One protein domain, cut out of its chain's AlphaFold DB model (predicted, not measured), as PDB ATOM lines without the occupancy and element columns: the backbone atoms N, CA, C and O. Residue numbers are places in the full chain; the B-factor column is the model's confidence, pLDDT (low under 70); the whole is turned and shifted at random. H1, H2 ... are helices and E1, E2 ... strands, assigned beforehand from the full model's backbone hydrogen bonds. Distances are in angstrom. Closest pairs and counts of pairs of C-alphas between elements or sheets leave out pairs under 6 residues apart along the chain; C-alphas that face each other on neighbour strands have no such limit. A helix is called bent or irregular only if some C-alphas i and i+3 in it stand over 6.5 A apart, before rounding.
ATOM      1  N   TYR A 123    -107.186 -65.132 138.288       76.56
ATOM      2  CA  TYR A 123    -108.492 -65.450 137.722       76.56
ATOM      3  C   TYR A 123    -108.945 -66.834 138.183       76.56
ATOM      4  O   TYR A 123    -108.144 -67.759 138.343       76.56
ATOM      5  N   ALA A 124    -110.250 -66.980 138.380       74.44
ATOM      6  CA  ALA A 124    -110.896 -68.268 138.573       74.44
ATOM      7  C   ALA A 124    -111.709 -68.592 137.320       74.44
ATOM      8  O   ALA A 124    -112.623 -67.853 136.960       74.44
ATOM      9  N   VAL A 125    -111.357 -69.681 136.643       76.88
ATOM     10  CA  VAL A 125    -112.128 -70.230 135.528       76.88
ATOM     11  C   VAL A 125    -112.984 -71.359 136.081       76.88
ATOM     12  O   VAL A 125    -112.506 -72.468 136.325       76.88
ATOM     13  N   CYS A 126    -114.256 -71.045 136.309       70.12
ATOM     14  CA  CYS A 126    -115.243 -71.972 136.844       70.12
ATOM     15  C   CYS A 126    -116.278 -72.289 135.771       70.12
ATOM     16  O   CYS A 126    -116.897 -71.374 135.229       70.12
ATOM     17  N   VAL A 127    -116.486 -73.572 135.491       72.38
ATOM     18  CA  VAL A 127    -117.506 -74.033 134.547       72.38
ATOM     19  C   VAL A 127    -118.338 -75.106 135.206       72.38
ATOM     20  O   VAL A 127    -117.809 -76.143 135.591       72.38
ATOM     21  N   GLU A 128    -119.642 -74.878 135.284       74.88
ATOM     22  CA  GLU A 128    -120.606 -75.929 135.579       74.88
ATOM     23  C   GLU A 128    -121.305 -76.325 134.281       74.88
ATOM     24  O   GLU A 128    -121.915 -75.487 133.613       74.88
ATOM     25  N   VAL A 129    -121.187 -77.596 133.895       72.94
ATOM     26  CA  VAL A 129    -121.815 -78.126 132.681       72.94
ATOM     27  C   VAL A 129    -122.665 -79.350 132.981       72.94
ATOM     28  O   VAL A 129    -122.342 -80.208 133.800       72.94
ATOM     29  N   SER A 130    -123.777 -79.419 132.264       76.19
ATOM     30  CA  SER A 130    -124.749 -80.502 132.280       76.19
ATOM     31  C   SER A 130    -125.190 -80.715 130.836       76.19
ATOM     32  O   SER A 130    -125.679 -79.757 130.231       76.19
ATOM     33  N   PRO A 131    -125.040 -81.916 130.249       76.50
ATOM     34  CA  PRO A 131    -125.537 -82.192 128.900       76.50
ATOM     35  C   PRO A 131    -127.020 -81.842 128.726       76.50
ATOM     36  O   PRO A 131    -127.411 -81.319 127.682       76.50
ATOM     37  N   ALA A 132    -127.835 -82.068 129.764       71.75
ATOM     38  CA  ALA A 132    -129.259 -81.751 129.755       71.75
ATOM     39  C   ALA A 132    -129.517 -80.241 129.615       71.75
ATOM     40  O   ALA A 132    -130.341 -79.831 128.799       71.75
ATOM     41  N   ASP A 133    -128.773 -79.417 130.356       68.19
ATOM     42  CA  ASP A 133    -128.968 -77.962 130.375       68.19
ATOM     43  C   ASP A 133    -128.254 -77.267 129.202       68.19
ATOM     44  O   ASP A 133    -128.700 -76.233 128.707       68.19
ATOM     45  N   ALA A 134    -127.171 -77.865 128.695       64.56
ATOM     46  CA  ALA A 134    -126.432 -77.373 127.536       64.56
ATOM     47  C   ALA A 134    -127.139 -77.660 126.199       64.56
ATOM     48  O   ALA A 134    -126.732 -77.119 125.168       64.56
ATOM     49  N   GLY A 135    -128.191 -78.486 126.191       71.25
ATOM     50  CA  GLY A 135    -128.893 -78.899 124.974       71.25
ATOM     51  C   GLY A 135    -128.152 -79.973 124.171       71.25
ATOM     52  O   GLY A 135    -128.282 -80.010 122.947       71.25
ATOM     53  N   GLY A 136    -127.360 -80.810 124.848       77.12
ATOM     54  CA  GLY A 136    -126.637 -81.940 124.270       77.12
ATOM     55  C   GLY A 136    -125.210 -82.085 124.799       77.12
ATOM     56  O   GLY A 136    -124.581 -81.119 125.234       77.12
ATOM     57  N   ASP A 137    -124.692 -83.307 124.704       82.38
ATOM     58  CA  ASP A 137    -123.354 -83.704 125.152       82.38
ATOM     59  C   ASP A 137    -122.248 -82.851 124.497       82.38
ATOM     60  O   ASP A 137    -121.495 -82.144 125.168       82.38
ATOM     61  N   LEU A 138    -122.250 -82.771 123.166       83.88
ATOM     62  CA  LEU A 138    -121.246 -82.021 122.401       83.88
ATOM     63  C   LEU A 138    -121.200 -80.528 122.751       83.88
ATOM     64  O   LEU A 138    -120.141 -79.906 122.689       83.88
ATOM     65  N   ARG A 139    -122.336 -79.938 123.135       81.50
ATOM     66  CA  ARG A 139    -122.399 -78.528 123.530       81.50
ATOM     67  C   ARG A 139    -121.866 -78.315 124.943       81.50
ATOM     68  O   ARG A 139    -121.154 -77.339 125.169       81.50
ATOM     69  N   ALA A 140    -122.144 -79.235 125.866       82.00
ATOM     70  CA  ALA A 140    -121.536 -79.233 127.194       82.00
ATOM     71  C   ALA A 140    -120.009 -79.408 127.108       82.00
ATOM     72  O   ALA A 140    -119.269 -78.636 127.720       82.00
ATOM     73  N   ALA A 141    -119.540 -80.353 126.286       85.88
ATOM     74  CA  ALA A 141    -118.120 -80.567 126.024       85.88
ATOM     75  C   ALA A 141    -117.449 -79.313 125.448       85.88
ATOM     76  O   ALA A 141    -116.398 -78.891 125.926       85.88
ATOM     77  N   GLN A 142    -118.088 -78.669 124.465       86.00
ATOM     78  CA  GLN A 142    -117.569 -77.444 123.868       86.00
ATOM     79  C   GLN A 142    -117.392 -76.326 124.899       86.00
ATOM     80  O   GLN A 142    -116.349 -75.681 124.904       86.00
ATOM     81  N   LEU A 143    -118.380 -76.094 125.770       82.31
ATOM     82  CA  LEU A 143    -118.295 -75.061 126.810       82.31
ATOM     83  C   LEU A 143    -117.097 -75.294 127.735       82.31
ATOM     84  O   LEU A 143    -116.337 -74.367 128.014       82.31
ATOM     85  N   ALA A 144    -116.905 -76.541 128.157       85.56
ATOM     86  CA  ALA A 144    -115.799 -76.924 129.016       85.56
ATOM     87  C   ALA A 144    -114.434 -76.769 128.319       85.56
ATOM     88  O   ALA A 144    -113.513 -76.201 128.905       85.56
ATOM     89  N   VAL A 145    -114.312 -77.184 127.051       89.88
ATOM     90  CA  VAL A 145    -113.077 -77.019 126.262       89.88
ATOM     91  C   VAL A 145    -112.766 -75.545 125.997       89.88
ATOM     92  O   VAL A 145    -111.627 -75.126 126.173       89.88
ATOM     93  N   VAL A 146    -113.761 -74.736 125.619       87.81
ATOM     94  CA  VAL A 146    -113.592 -73.292 125.374       87.81
ATOM     95  C   VAL A 146    -113.096 -72.582 126.630       87.81
ATOM     96  O   VAL A 146    -112.170 -71.776 126.552       87.81
ATOM     97  N   ALA A 147    -113.678 -72.889 127.787       86.38
ATOM     98  CA  ALA A 147    -113.231 -72.320 129.049       86.38
ATOM     99  C   ALA A 147    -111.819 -72.779 129.426       86.38
ATOM    100  O   ALA A 147    -111.024 -71.968 129.894       86.38
ATOM    101  N   ASP A 148    -111.475 -74.040 129.160       90.75
ATOM    102  CA  ASP A 148    -110.120 -74.540 129.380       90.75
ATOM    103  C   ASP A 148    -109.083 -73.862 128.495       90.75
ATOM    104  O   ASP A 148    -108.038 -73.435 128.990       90.75
ATOM    105  N   THR A 149    -109.401 -73.646 127.220       93.50
ATOM    106  CA  THR A 149    -108.579 -72.830 126.323       93.50
ATOM    107  C   THR A 149    -108.440 -71.394 126.828       93.50
ATOM    108  O   THR A 149    -107.344 -70.841 126.780       93.50
ATOM    109  N   LEU A 150    -109.508 -70.787 127.360       90.94
ATOM    110  CA  LEU A 150    -109.454 -69.442 127.946       90.94
ATOM    111  C   LEU A 150    -108.530 -69.411 129.176       90.94
ATOM    112  O   LEU A 150    -107.694 -68.521 129.303       90.94
ATOM    113  N   GLY A 151    -108.632 -70.414 130.053       90.12
ATOM    114  CA  GLY A 151    -107.763 -70.559 131.219       90.12
ATOM    115  C   GLY A 151    -106.296 -70.747 130.839       90.12
ATOM    116  O   GLY A 151    -105.427 -70.119 131.431       90.12
ATOM    117  N   ARG A 152    -106.002 -71.563 129.820       94.69
ATOM    118  CA  ARG A 152    -104.636 -71.724 129.286       94.69
ATOM    119  C   ARG A 152    -104.116 -70.444 128.626       94.69
ATOM    120  O   ARG A 152    -102.941 -70.122 128.770       94.69
ATOM    121  N   ALA A 153    -104.976 -69.693 127.937       94.00
ATOM    122  CA  ALA A 153    -104.614 -68.393 127.373       94.00
ATOM    123  C   ALA A 153    -104.281 -67.373 128.473       94.00
ATOM    124  O   ALA A 153    -103.282 -66.675 128.354       94.00
ATOM    125  N   LEU A 154    -105.064 -67.331 129.556       90.19
ATOM    126  CA  LEU A 154    -104.796 -66.507 130.739       90.19
ATOM    127  C   LEU A 154    -103.447 -66.850 131.389       90.19
ATOM    128  O   LEU A 154    -102.692 -65.942 131.732       90.19
ATOM    129  N   GLU A 155    -103.130 -68.138 131.535       92.94
ATOM    130  CA  GLU A 155    -101.831 -68.581 132.058       92.94
ATOM    131  C   GLU A 155    -100.679 -68.151 131.158       92.94
ATOM    132  O   GLU A 155     -99.725 -67.549 131.648       92.94
ATOM    133  N   LEU A 156    -100.779 -68.396 129.845       95.19
ATOM    134  CA  LEU A 156     -99.747 -67.953 128.909       95.19
ATOM    135  C   LEU A 156     -99.624 -66.426 128.898       95.19
ATOM    136  O   LEU A 156     -98.524 -65.917 128.744       95.19
ATOM    137  N   ALA A 157    -100.721 -65.692 129.113       90.81
ATOM    138  CA  ALA A 157    -100.716 -64.237 129.240       90.81
ATOM    139  C   ALA A 157    -100.032 -63.729 130.525       90.81
ATOM    140  O   ALA A 157     -99.823 -62.521 130.638       90.81
ATOM    141  N   GLY A 158     -99.686 -64.613 131.469       89.06
ATOM    142  CA  GLY A 158     -98.972 -64.292 132.710       89.06
ATOM    143  C   GLY A 158     -99.847 -64.236 133.964       89.06
ATOM    144  O   GLY A 158     -99.360 -63.848 135.029       89.06
ATOM    145  N   ALA A 159    -101.128 -64.603 133.869       85.88
ATOM    146  CA  ALA A 159    -102.020 -64.617 135.021       85.88
ATOM    147  C   ALA A 159    -101.869 -65.886 135.869       85.88
ATOM    148  O   ALA A 159    -101.571 -66.971 135.371       85.88
ATOM    149  N   ARG A 160    -102.192 -65.779 137.162       85.31
ATOM    150  CA  ARG A 160    -102.440 -66.954 138.010       85.31
ATOM    151  C   ARG A 160    -103.863 -67.435 137.766       85.31
ATOM    152  O   ARG A 160    -104.808 -66.672 137.960       85.31
ATOM    153  N   VAL A 161    -104.034 -68.691 137.372       83.75
ATOM    154  CA  VAL A 161    -105.358 -69.243 137.065       83.75
ATOM    155  C   VAL A 161    -105.667 -70.404 137.992       83.75
ATOM    156  O   VAL A 161    -104.902 -71.356 138.109       83.75
ATOM    157  N   SER A 162    -106.821 -70.330 138.644       80.19
ATOM    158  CA  SER A 162    -107.450 -71.485 139.282       80.19
ATOM    159  C   SER A 162    -108.557 -72.006 138.373       80.19
ATOM    160  O   SER A 162    -109.243 -71.226 137.711       80.19
ATOM    161  N   ARG A 163    -108.711 -73.328 138.304       77.44
ATOM    162  CA  ARG A 163    -109.687 -73.983 137.433       77.44
ATOM    163  C   ARG A 163    -110.596 -74.891 138.250       77.44
ATOM    164  O   ARG A 163    -110.095 -75.707 139.021       77.44
ATOM    165  N   LYS A 164    -111.907 -74.784 138.046       71.06
ATOM    166  CA  LYS A 164    -112.905 -75.664 138.666       71.06
ATOM    167  C   LYS A 164    -113.966 -76.034 137.631       71.06
ATOM    168  O   LYS A 164    -114.798 -75.203 137.278       71.06
ATOM    169  N   TYR A 165    -113.940 -77.275 137.149       71.00
ATOM    170  CA  TYR A 165    -114.932 -77.778 136.196       71.00
ATOM    171  C   TYR A 165    -115.848 -78.761 136.909       71.00
ATOM    172  O   TYR A 165    -115.432 -79.859 137.270       71.00
ATOM    173  N   VAL A 166    -117.090 -78.351 137.132       63.06
ATOM    174  CA  VAL A 166    -118.108 -79.147 137.813       63.06
ATOM    175  C   VAL A 166    -119.036 -79.754 136.775       63.06
ATOM    176  O   VAL A 166    -119.592 -79.057 135.926       63.06
ATOM    177  N   ILE A 167    -119.230 -81.065 136.861       65.56
ATOM    178  CA  ILE A 167    -120.288 -81.742 136.115       65.56
ATOM    179  C   ILE A 167    -121.480 -81.863 137.046       65.56
ATOM    180  O   ILE A 167    -121.378 -82.430 138.135       65.56
ATOM    181  N   SER A 168    -122.598 -81.276 136.627       63.62
ATOM    182  CA  SER A 168    -123.836 -81.295 137.400       63.62
ATOM    183  C   SER A 168    -124.266 -82.742 137.698       63.62
ATOM    184  O   SER A 168    -124.049 -83.615 136.855       63.62
ATOM    185  N   PRO A 169    -124.966 -83.022 138.817       55.38
ATOM    186  CA  PRO A 169    -125.520 -84.348 139.123       55.38
ATOM    187  C   PRO A 169    -126.451 -84.922 138.043       55.38
ATOM    188  O   PRO A 169    -126.790 -86.101 138.079       55.38
ATOM    189  N   ARG A 170    -126.907 -84.079 137.108       55.84
ATOM    190  CA  ARG A 170    -127.708 -84.467 135.938       55.84
ATOM    191  C   ARG A 170    -126.869 -84.907 134.727       55.84
ATOM    192  O   ARG A 170    -127.449 -85.272 133.708       55.84
ATOM    193  N   GLY A 171    -125.538 -84.864 134.810       59.38
ATOM    194  CA  GLY A 171    -124.619 -85.423 133.816       59.38
ATOM    195  C   GLY A 171    -124.375 -86.923 134.015       59.38
ATOM    196  O   GLY A 171    -124.517 -87.444 135.119       59.38
ATOM    197  N   THR A 172    -124.022 -87.629 132.940       64.88
ATOM    198  CA  THR A 172    -123.667 -89.058 132.984       64.88
ATOM    199  C   THR A 172    -122.208 -89.252 133.415       64.88
ATOM    200  O   THR A 172    -121.371 -88.375 133.198       64.88
ATOM    201  N   SER A 173    -121.876 -90.410 134.003       70.50
ATOM    202  CA  SER A 173    -120.482 -90.759 134.343       70.50
ATOM    203  C   SER A 173    -119.590 -90.842 133.101       70.50
ATOM    204  O   SER A 173    -118.467 -90.353 133.123       70.50
ATOM    205  N   GLU A 174    -120.124 -91.368 131.998       76.81
ATOM    206  CA  GLU A 174    -119.434 -91.467 130.706       76.81
ATOM    207  C   GLU A 174    -119.027 -90.091 130.154       76.81
ATOM    208  O   GLU A 174    -117.892 -89.905 129.724       76.81
ATOM    209  N   PHE A 175    -119.909 -89.086 130.244       78.12
ATOM    210  CA  PHE A 175    -119.576 -87.715 129.847       78.12
ATOM    211  C   PHE A 175    -118.407 -87.155 130.664       78.12
ATOM    212  O   PHE A 175    -117.515 -86.505 130.120       78.12
ATOM    213  N   ALA A 176    -118.401 -87.419 131.972       75.44
ATOM    214  CA  ALA A 176    -117.341 -86.974 132.864       75.44
ATOM    215  C   ALA A 176    -115.989 -87.607 132.542       75.44
ATOM    216  O   ALA A 176    -114.976 -86.906 132.517       75.44
ATOM    217  N   GLU A 177    -115.985 -88.907 132.260       78.69
ATOM    218  CA  GLU A 177    -114.794 -89.648 131.855       78.69
ATOM    219  C   GLU A 177    -114.242 -89.113 130.529       78.69
ATOM    220  O   GLU A 177    -113.086 -88.690 130.485       78.69
ATOM    221  N   SER A 178    -115.072 -89.002 129.483       81.75
ATOM    222  CA  SER A 178    -114.634 -88.477 128.181       81.75
ATOM    223  C   SER A 178    -114.160 -87.021 128.247       81.75
ATOM    224  O   SER A 178    -113.240 -86.626 127.530       81.75
ATOM    225  N   LEU A 179    -114.753 -86.195 129.115       81.00
ATOM    226  CA  LEU A 179    -114.295 -84.820 129.311       81.00
ATOM    227  C   LEU A 179    -112.930 -84.769 130.019       81.00
ATOM    228  O   LEU A 179    -112.081 -83.948 129.664       81.00
ATOM    229  N   GLY A 180    -112.698 -85.679 130.968       79.50
ATOM    230  CA  GLY A 180    -111.392 -85.892 131.588       79.50
ATOM    231  C   GLY A 180    -110.331 -86.357 130.585       79.50
ATOM    232  O   GLY A 180    -109.208 -85.855 130.616       79.50
ATOM    233  N   GLU A 181    -110.685 -87.238 129.646       83.88
ATOM    234  CA  GLU A 181    -109.798 -87.670 128.552       83.88
ATOM    235  C   GLU A 181    -109.395 -86.514 127.629       83.88
ATOM    236  O   GLU A 181    -108.263 -86.473 127.149       83.88
ATOM    237  N   LEU A 182    -110.270 -85.520 127.441       82.25
ATOM    238  CA  LEU A 182    -109.913 -84.277 126.754       82.25
ATOM    239  C   LEU A 182    -108.937 -83.393 127.547       82.25
ATOM    240  O   LEU A 182    -108.619 -82.294 127.097       82.25
ATOM    241  N   GLY A 183    -108.471 -83.797 128.728       79.50
ATOM    242  CA  GLY A 183    -107.561 -82.999 129.548       79.50
ATOM    243  C   GLY A 183    -108.222 -81.772 130.182       79.50
ATOM    244  O   GLY A 183    -107.519 -80.835 130.568       79.50
ATOM    245  N   VAL A 184    -109.557 -81.756 130.275       78.94
ATOM    246  CA  VAL A 184    -110.298 -80.779 131.081       78.94
ATOM    247  C   VAL A 184    -110.351 -81.304 132.523       78.94
ATOM    248  O   VAL A 184    -110.810 -82.426 132.738       78.94
ATOM    249  N   PRO A 185    -109.890 -80.550 133.536       70.81
ATOM    250  CA  PRO A 185    -109.799 -81.070 134.899       70.81
ATOM    251  C   PRO A 185    -111.172 -81.122 135.588       70.81
ATOM    252  O   PRO A 185    -111.637 -80.153 136.180       70.81
ATOM    253  N   VAL A 186    -111.824 -82.281 135.530       66.31
ATOM    254  CA  VAL A 186    -113.152 -82.517 136.114       66.31
ATOM    255  C   VAL A 186    -113.073 -82.668 137.639       66.31
ATOM    256  O   VAL A 186    -112.269 -83.436 138.159       66.31
ATOM    257  N   THR A 187    -113.939 -81.962 138.369       65.25
ATOM    258  CA  THR A 187    -114.137 -82.116 139.818       65.25
ATOM    259  C   THR A 187    -115.611 -82.397 140.121       65.25
ATOM    260  O   THR A 187    -116.491 -81.600 139.799       65.25
ATOM    261  N   SER A 188    -115.906 -83.526 140.766       51.47
ATOM    262  CA  SER A 188    -117.256 -83.870 141.223       51.47
ATOM    263  C   SER A 188    -117.516 -83.271 142.609       51.47
ATOM    264  O   SER A 188    -117.281 -83.907 143.631       51.47
ATOM    265  N   THR A 189    -117.996 -82.027 142.680       44.94
ATOM    266  CA  THR A 189    -118.385 -81.430 143.973       44.94
ATOM    267  C   THR A 189    -119.581 -80.497 143.860       44.94
ATOM    268  O   THR A 189    -119.567 -79.542 143.088       44.94
ATOM    269  N   SER A 190    -120.578 -80.743 144.710       44.12
ATOM    270  CA  SER A 190    -121.646 -79.823 145.091       44.12
ATOM    271  C   SER A 190    -121.101 -78.789 146.084       44.12
ATOM    272  O   SER A 190    -120.800 -79.119 147.227       44.12
ATOM    273  N   GLY A 191    -120.961 -77.530 145.666       35.97
ATOM    274  CA  GLY A 191    -120.572 -76.442 146.571       35.97
ATOM    275  C   GLY A 191    -119.917 -75.268 145.854       35.97
ATOM    276  O   GLY A 191    -118.894 -75.435 145.184       35.97
ATOM    277  N   GLY A 192    -120.546 -74.101 145.989       48.16
ATOM    278  CA  GLY A 192    -120.240 -72.877 145.258       48.16
ATOM    279  C   GLY A 192    -118.919 -72.216 145.640       48.16
ATOM    280  O   GLY A 192    -118.485 -72.276 146.783       48.16
ATOM    281  N   ASP A 193    -118.318 -71.593 144.633       29.67
ATOM    282  CA  ASP A 193    -117.573 -70.341 144.730       29.67
ATOM    283  C   ASP A 193    -117.641 -69.653 143.358       29.67
ATOM    284  O   ASP A 193    -117.926 -70.299 142.346       29.67
ATOM    285  N   VAL A 194    -117.447 -68.334 143.374       34.91
ATOM    286  CA  VAL A 194    -117.807 -67.354 142.337       34.91
ATOM    287  C   VAL A 194    -117.390 -67.750 140.910       34.91
ATOM    288  O   VAL A 194    -116.281 -68.204 140.635       34.91
ATOM    289  N   THR A 195    -118.350 -67.542 140.013       38.94
ATOM    290  CA  THR A 195    -118.528 -68.153 138.695       38.94
ATOM    291  C   THR A 195    -118.042 -67.225 137.575       38.94
ATOM    292  O   THR A 195    -118.385 -66.043 137.572       38.94
ATOM    293  N   ILE A 196    -117.365 -67.751 136.544       38.16
ATOM    294  CA  ILE A 196    -117.567 -67.188 135.199       38.16
ATOM    295  C   ILE A 196    -118.896 -67.773 134.758       38.16
ATOM    296  O   ILE A 196    -118.964 -68.922 134.327       38.16
ATOM    297  N   GLU A 197    -119.981 -67.042 134.988       42.47
ATOM    298  CA  GLU A 197    -121.290 -67.568 134.647       42.47
ATOM    299  C   GLU A 197    -121.340 -67.843 133.138       42.47
ATOM    300  O   GLU A 197    -121.232 -66.935 132.311       42.47
ATOM    301  N   ALA A 198    -121.509 -69.120 132.778       39.53
ATOM    302  CA  ALA A 198    -121.553 -69.608 131.400       39.53
ATOM    303  C   ALA A 198    -122.616 -68.905 130.523       39.53
ATOM    304  O   ALA A 198    -122.617 -69.084 129.307       39.53
ATOM    305  N   HIS A 199    -123.483 -68.066 131.108       38.81
ATOM    306  CA  HIS A 199    -124.413 -67.198 130.387       38.81
ATOM    307  C   HIS A 199    -123.727 -66.061 129.601       38.81
ATOM    308  O   HIS A 199    -124.359 -65.499 128.708       38.81
ATOM    309  N   GLN A 200    -122.465 -65.711 129.894       40.66
ATOM    310  CA  GLN A 200    -121.726 -64.665 129.158       40.66
ATOM    311  C   GLN A 200    -120.887 -65.199 127.992       40.66
ATOM    312  O   GLN A 200    -120.435 -64.426 127.147       40.66
ATOM    313  N   LEU A 201    -120.691 -66.517 127.913       52.94
ATOM    314  CA  LEU A 201    -120.053 -67.138 126.762       52.94
ATOM    315  C   LEU A 201    -121.131 -67.397 125.712       52.94
ATOM    316  O   LEU A 201    -121.886 -68.368 125.792       52.94
ATOM    317  N   ASN A 202    -121.188 -66.533 124.695       47.50
ATOM    318  CA  ASN A 202    -121.842 -66.909 123.449       47.50
ATOM    319  C   ASN A 202    -121.213 -68.235 122.990       47.50
ATOM    320  O   ASN A 202    -120.004 -68.434 123.092       47.50
ATOM    321  N   HIS A 203    -122.022 -69.188 122.551       54.56
ATOM    322  CA  HIS A 203    -121.521 -70.511 122.202       54.56
ATOM    323  C   HIS A 203    -122.057 -70.927 120.846       54.56
ATOM    324  O   HIS A 203    -123.237 -70.766 120.520       54.56
ATOM    325  N   ALA A 204    -121.138 -71.451 120.044       50.25
ATOM    326  CA  ALA A 204    -121.456 -72.061 118.777       50.25
ATOM    327  C   ALA A 204    -122.375 -73.273 118.986       50.25
ATOM    328  O   ALA A 204    -122.320 -73.960 120.004       50.25
ATOM    329  N   ARG A 205    -123.235 -73.556 118.008       52.81
ATOM    330  CA  ARG A 205    -123.879 -74.869 117.911       52.81
ATOM    331  C   ARG A 205    -123.060 -75.700 116.938       52.81
ATOM    332  O   ARG A 205    -122.928 -75.317 115.783       52.81
ATOM    333  N   LEU A 206    -122.526 -76.830 117.374       54.25
ATOM    334  CA  LEU A 206    -121.874 -77.751 116.452       54.25
ATOM    335  C   LEU A 206    -122.909 -78.603 115.729       54.25
ATOM    336  O   LEU A 206    -123.843 -79.126 116.331       54.25
ATOM    337  N   THR A 207    -122.734 -78.715 114.420       54.69
ATOM    338  CA  THR A 207    -123.491 -79.623 113.559       54.69
ATOM    339  C   THR A 207    -122.497 -80.428 112.743       54.69
ATOM    340  O   THR A 207    -121.669 -79.861 112.034       54.69
ATOM    341  N   PHE A 208    -122.539 -81.748 112.853       60.00
ATOM    342  CA  PHE A 208    -121.630 -82.611 112.112       60.00
ATOM    343  C   PHE A 208    -122.282 -83.015 110.792       60.00
ATOM    344  O   PHE A 208    -123.475 -83.308 110.735       60.00
ATOM    345  N   SER A 209    -121.522 -82.976 109.702       56.22
ATOM    346  CA  SER A 209    -122.017 -83.385 108.385       56.22
ATOM    347  C   SER A 209    -120.970 -84.223 107.680       56.22
ATOM    348  O   SER A 209    -119.813 -83.834 107.682       56.22
ATOM    349  N   GLY A 210    -121.369 -85.312 107.031       52.53
ATOM    350  CA  GLY A 210    -120.442 -86.142 106.258       52.53
ATOM    351  C   GLY A 210    -119.911 -87.379 106.987       52.53
ATOM    352  O   GLY A 210    -119.300 -88.206 106.330       52.53
ATOM    353  N   GLY A 211    -120.192 -87.597 108.270       52.72
ATOM    354  CA  GLY A 211    -119.813 -88.807 109.021       52.72
ATOM    355  C   GLY A 211    -121.003 -89.687 109.413       52.72
ATOM    356  O   GLY A 211    -122.106 -89.517 108.890       52.72
ATOM    357  N   LYS A 212    -120.786 -90.617 110.357       58.62
ATOM    358  CA  LYS A 212    -121.886 -91.183 111.164       58.62
ATOM    359  C   LYS A 212    -122.542 -90.043 111.964       58.62
ATOM    360  O   LYS A 212    -121.930 -88.992 112.139       58.62
ATOM    361  N   ASN A 213    -123.772 -90.229 112.450       64.88
ATOM    362  CA  ASN A 213    -124.324 -89.299 113.439       64.88
ATOM    363  C   ASN A 213    -123.439 -89.364 114.694       64.88
ATOM    364  O   ASN A 213    -123.379 -90.407 115.343       64.88
ATOM    365  N   VAL A 214    -122.707 -88.281 114.959       72.31
ATOM    366  CA  VAL A 214    -121.920 -88.083 116.177       72.31
ATOM    367  C   VAL A 214    -122.766 -87.220 117.096       72.31
ATOM    368  O   VAL A 214    -122.882 -86.014 116.875       72.31
ATOM    369  N   ASP A 215    -123.370 -87.854 118.095       76.19
ATOM    370  CA  ASP A 215    -124.301 -87.209 119.027       76.19
ATOM    371  C   ASP A 215    -123.701 -87.074 120.439       76.19
ATOM    372  O   ASP A 215    -124.202 -86.299 121.256       76.19
ATOM    373  N   THR A 216    -122.602 -87.791 120.714       84.69
ATOM    374  CA  THR A 216    -121.924 -87.836 122.021       84.69
ATOM    375  C   THR A 216    -120.442 -87.480 121.923       84.69
ATOM    376  O   THR A 216    -119.809 -87.651 120.876       84.69
ATOM    377  N   LEU A 217    -119.869 -87.009 123.032       83.88
ATOM    378  CA  LEU A 217    -118.446 -86.706 123.144       83.88
ATOM    379  C   LEU A 217    -117.593 -87.967 122.948       83.88
ATOM    380  O   LEU A 217    -116.604 -87.914 122.221       83.88
ATOM    381  N   ALA A 218    -118.006 -89.101 123.516       86.19
ATOM    382  CA  ALA A 218    -117.306 -90.375 123.359       86.19
ATOM    383  C   ALA A 218    -117.177 -90.786 121.879       86.19
ATOM    384  O   ALA A 218    -116.093 -91.142 121.417       86.19
ATOM    385  N   GLN A 219    -118.257 -90.653 121.098       86.56
ATOM    386  CA  GLN A 219    -118.228 -90.911 119.653       86.56
ATOM    387  C   GLN A 219    -117.299 -89.944 118.912       86.56
ATOM    388  O   GLN A 219    -116.570 -90.362 118.014       86.56
ATOM    389  N   LEU A 220    -117.300 -88.662 119.291       86.44
ATOM    390  CA  LEU A 220    -116.423 -87.666 118.675       86.44
ATOM    391  C   LEU A 220    -114.945 -87.987 118.925       86.44
ATOM    392  O   LEU A 220    -114.143 -87.933 117.993       86.44
ATOM    393  N   VAL A 221    -114.591 -88.340 120.162       88.94
ATOM    394  CA  VAL A 221    -113.229 -88.748 120.539       88.94
ATOM    395  C   VAL A 221    -112.829 -90.029 119.815       88.94
ATOM    396  O   VAL A 221    -111.713 -90.117 119.312       88.94
ATOM    397  N   GLN A 222    -113.736 -90.997 119.687       87.81
ATOM    398  CA  GLN A 222    -113.479 -92.215 118.923       87.81
ATOM    399  C   GLN A 222    -113.196 -91.927 117.440       87.81
ATOM    400  O   GLN A 222    -112.356 -92.593 116.836       87.81
ATOM    401  N   GLU A 223    -113.898 -90.962 116.840       85.50
ATOM    402  CA  GLU A 223    -113.768 -90.650 115.413       85.50
ATOM    403  C   GLU A 223    -112.555 -89.762 115.099       85.50
ATOM    404  O   GLU A 223    -111.900 -89.969 114.078       85.50
ATOM    405  N   LEU A 224    -112.246 -88.783 115.957       86.31
ATOM    406  CA  LEU A 224    -111.235 -87.750 115.683       86.31
ATOM    407  C   LEU A 224    -109.995 -87.814 116.585       86.31
ATOM    408  O   LEU A 224    -109.022 -87.100 116.341       86.31
ATOM    409  N   GLY A 225    -110.021 -88.632 117.635       89.94
ATOM    410  CA  GLY A 225    -109.051 -88.577 118.724       89.94
ATOM    411  C   GLY A 225    -109.239 -87.355 119.631       89.94
ATOM    412  O   GLY A 225    -110.014 -86.439 119.346       89.94
ATOM    413  N   ILE A 226    -108.491 -87.335 120.736       91.94
ATOM    414  CA  ILE A 226    -108.543 -86.272 121.754       91.94
ATOM    415  C   ILE A 226    -108.206 -84.901 121.150       91.94
ATOM    416  O   ILE A 226    -108.979 -83.949 121.288       91.94
ATOM    417  N   ASP A 227    -107.086 -84.810 120.428       94.06
ATOM    418  CA  ASP A 227    -106.649 -83.555 119.812       94.06
ATOM    419  C   ASP A 227    -107.641 -83.060 118.753       94.06
ATOM    420  O   ASP A 227    -107.927 -81.865 118.678       94.06
ATOM    421  N   GLY A 228    -108.224 -83.977 117.973       91.19
ATOM    422  CA  GLY A 228    -109.240 -83.656 116.974       91.19
ATOM    423  C   GLY A 228    -110.525 -83.127 117.574       91.19
ATOM    424  O   GLY A 228    -111.022 -82.094 117.119       91.19
ATOM    425  N   ALA A 229    -111.024 -83.763 118.632       89.94
ATOM    426  CA  ALA A 229    -112.191 -83.277 119.355       89.94
ATOM    427  C   ALA A 229    -111.948 -81.863 119.913       89.94
ATOM    428  O   ALA A 229    -112.726 -80.947 119.625       89.94
ATOM    429  N   ARG A 230    -110.833 -81.643 120.630       92.62
ATOM    430  CA  ARG A 230    -110.489 -80.319 121.178       92.62
ATOM    431  C   ARG A 230    -110.334 -79.258 120.097       92.62
ATOM    432  O   ARG A 230    -110.945 -78.195 120.199       92.62
ATOM    433  N   TYR A 231    -109.548 -79.536 119.057       92.62
ATOM    434  CA  TYR A 231    -109.297 -78.565 117.995       92.62
ATOM    435  C   TYR A 231    -110.598 -78.176 117.289       92.62
ATOM    436  O   TYR A 231    -110.829 -76.991 117.067       92.62
ATOM    437  N   CYS A 232    -111.496 -79.133 117.020       89.19
ATOM    438  CA  CYS A 232    -112.812 -78.848 116.445       89.19
ATOM    439  C   CYS A 232    -113.642 -77.895 117.319       89.19
ATOM    440  O   CYS A 232    -114.233 -76.945 116.797       89.19
ATOM    441  N   PHE A 233    -113.679 -78.120 118.639       89.38
ATOM    442  CA  PHE A 233    -114.419 -77.271 119.579       89.38
ATOM    443  C   PHE A 233    -113.879 -75.837 119.626       89.38
ATOM    444  O   PHE A 233    -114.670 -74.888 119.585       89.38
ATOM    445  N   VAL A 234    -112.554 -75.673 119.678       91.75
ATOM    446  CA  VAL A 234    -111.899 -74.356 119.732       91.75
ATOM    447  C   VAL A 234    -112.019 -73.626 118.393       91.75
ATOM    448  O   VAL A 234    -112.389 -72.452 118.367       91.75
ATOM    449  N   HIS A 235    -111.781 -74.326 117.281       89.31
ATOM    450  CA  HIS A 235    -111.841 -73.776 115.925       89.31
ATOM    451  C   HIS A 235    -113.239 -73.242 115.574       89.31
ATOM    452  O   HIS A 235    -113.374 -72.223 114.894       89.31
ATOM    453  N   ALA A 236    -114.296 -73.890 116.073       83.00
ATOM    454  CA  ALA A 236    -115.676 -73.433 115.928       83.00
ATOM    455  C   ALA A 236    -115.966 -72.079 116.607       83.00
ATOM    456  O   ALA A 236    -116.810 -71.315 116.129       83.00
ATOM    457  N   GLY A 237    -115.270 -71.766 117.703       72.12
ATOM    458  CA  GLY A 237    -115.440 -70.525 118.455       72.12
ATOM    459  C   GLY A 237    -116.788 -70.385 119.174       72.12
ATOM    460  O   GLY A 237    -117.498 -71.352 119.437       72.12
ATOM    461  N   THR A 238    -117.130 -69.141 119.514       64.62
ATOM    462  CA  THR A 238    -118.148 -68.770 120.511       64.62
ATOM    463  C   THR A 238    -119.377 -68.070 119.912       64.62
ATOM    464  O   THR A 238    -119.962 -67.205 120.540       64.62
ATOM    465  N   GLY A 239    -119.830 -68.383 118.691       56.78
ATOM    466  CA  GLY A 239    -121.018 -67.664 118.181       56.78
ATOM    467  C   GLY A 239    -121.643 -68.084 116.856       56.78
ATOM    468  O   GLY A 239    -122.696 -67.557 116.509       56.78
ATOM    469  N   ALA A 240    -121.053 -69.021 116.116       55.28
ATOM    470  CA  ALA A 240    -121.618 -69.510 114.857       55.28
ATOM    471  C   ALA A 240    -122.137 -70.942 115.007       55.28
ATOM    472  O   ALA A 240    -121.601 -71.711 115.795       55.28
ATOM    473  N   THR A 241    -123.134 -71.358 114.225       58.41
ATOM    474  CA  THR A 241    -123.356 -72.799 114.048       58.41
ATOM    475  C   THR A 241    -122.173 -73.347 113.252       58.41
ATOM    476  O   THR A 241    -122.100 -73.152 112.039       58.41
ATOM    477  N   ALA A 242    -121.204 -73.957 113.926       59.75
ATOM    478  CA  ALA A 242    -120.040 -74.523 113.273       59.75
ATOM    479  C   ALA A 242    -120.424 -75.868 112.660       59.75
ATOM    480  O   ALA A 242    -120.944 -76.763 113.333       59.75
ATOM    481  N   ARG A 243    -120.208 -75.990 111.353       58.41
ATOM    482  CA  ARG A 243    -120.432 -77.235 110.635       58.41
ATOM    483  C   ARG A 243    -119.107 -77.978 110.520       58.41
ATOM    484  O   ARG A 243    -118.209 -77.530 109.811       58.41
ATOM    485  N   THR A 244    -118.983 -79.083 111.239       66.00
ATOM    486  CA  THR A 244    -117.738 -79.853 111.326       66.00
ATOM    487  C   THR A 244    -117.843 -81.064 110.408       66.00
ATOM    488  O   THR A 244    -118.659 -81.959 110.629       66.00
ATOM    489  N   ASP A 245    -117.050 -81.077 109.337       69.94
ATOM    490  CA  ASP A 245    -116.972 -82.220 108.424       69.94
ATOM    491  C   ASP A 245    -116.016 -83.275 108.977       69.94
ATOM    492  O   ASP A 245    -114.807 -83.178 108.774       69.94
ATOM    493  N   THR A 246    -116.531 -84.271 109.701       68.12
ATOM    494  CA  THR A 246    -115.684 -85.265 110.380       68.12
ATOM    495  C   THR A 246    -114.756 -86.016 109.425       68.12
ATOM    496  O   THR A 246    -113.623 -86.311 109.799       68.12
ATOM    497  N   ARG A 247    -115.150 -86.221 108.156       71.25
ATOM    498  CA  ARG A 247    -114.275 -86.839 107.143       71.25
ATOM    499  C   ARG A 247    -113.073 -85.979 106.808       71.25
ATOM    500  O   ARG A 247    -112.028 -86.516 106.451       71.25
ATOM    501  N   ARG A 248    -113.222 -84.654 106.851       75.81
ATOM    502  CA  ARG A 248    -112.104 -83.727 106.669       75.81
ATOM    503  C   ARG A 248    -111.139 -83.841 107.846       75.81
ATOM    504  O   ARG A 248    -109.939 -83.952 107.629       75.81
ATOM    505  N   TRP A 249    -111.663 -83.870 109.068       74.94
ATOM    506  CA  TRP A 249    -110.873 -83.911 110.304       74.94
ATOM    507  C   TRP A 249    -110.199 -85.260 110.580       74.94
ATOM    508  O   TRP A 249    -109.221 -85.305 111.319       74.94
ATOM    509  N   SER A 250    -110.669 -86.346 109.967       72.44
ATOM    510  CA  SER A 250    -110.074 -87.680 110.120       72.44
ATOM    511  C   SER A 250    -108.930 -87.970 109.136       72.44
ATOM    512  O   SER A 250    -108.322 -89.038 109.193       72.44
ATOM    513  N   ARG A 251    -108.652 -87.075 108.175       79.38
ATOM    514  CA  ARG A 251    -107.620 -87.292 107.145       79.38
ATOM    515  C   ARG A 251    -106.244 -86.851 107.626       79.38
ATOM    516  O   ARG A 251    -106.090 -85.772 108.190       79.38
TER     517      ARG A 251
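What this domain is: This is residues 123 to 251 of the 382 residues of the protein "Arginine--tRNA ligase" of Corynebacterium tapiri (UniProt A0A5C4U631). Helix H2 lies in the middle, packed between the two-stranded sheet E1 E2 and the kinked helix H4, which packs on H3, H5 and the small sheet E3 E4 too. A long loop, residues 182 to 204, runs from H3 past the sheet E1 E2 to E3. The printed part has 129 residues, in the order E1 H1 H2 E2 H3 E3 H4 E4 H5; both sheets are parallel and the class is mixed. It is compact, with a radius of gyration of the C-alphas of 14.1 A and spans of 41 by 33 by 23 A.

How they stand to each other: E1, residues 123 to 129, and E2, residues 160 to 167, are parallel at 11 degrees, with N 125 and O 162 2.8 A apart. H1, residues 131 to 134, and H2, residues 137 to 156, touch only at the corner, the closest C-alphas being Pro 131 and Asp 137, 4.6 A. E1, H1, H2 and E2 form a strand-helix-strand unit, parallel neighbour strands with helices between, its crossover right-handed. The closest C-alphas of E1 and H2 are Val 129 and Ala 140, 5.6 A. The hub H4, residues 217 to 236, touches H2 at a steep tilt of 51 degrees, closest at the C-alphas of Gln 142 and Phe 233, 5.3 A. Its residues 217 to 226 alone touch H3, residues 173 to 181, closest at the C-alphas of Ser 178 and Ala 218, 5.8 A. Its residues 223 to 228 alone touch H5, residues 246 to 249, closest at the C-alphas of Leu 224 and Trp 249, 6.6 A. E3, residues 205 to 208, and E4, residues 241 to 244, are parallel at 27 degrees, with N 207 and O 242 2.9 A apart; with H4 they form a second unit, its crossover left-handed. Every O i to N i+4 pair is within hydrogen-bond range in H2 and H3, 13 of 16 in H4; H1 and H5 are too short for one.

Where its parts are: E1 begins at C-alpha 123 (-108.492, -65.450, 137.722) and spans 19.1 A; E2 spans 23.3 A and H2 28.6 A. H4 spans 15.4 A; it is irregular, C-alphas 223 and 226 being 9.3 A apart, with a kink of 115 degrees near residue 224. H5 ends at C-alpha 249 (-110.873, -83.911, 110.304).

The domain as a whole: The C-alphas farthest apart, those of Gly 191 and Arg 251, are 42.9 A apart. The printed part has no cut, and the link from H3 to E3 is long. Mean pLDDT of the printed part is 72.5; residues 133 to 134, 166 to 172, 186 to 213 and 238 to 246 are under 70.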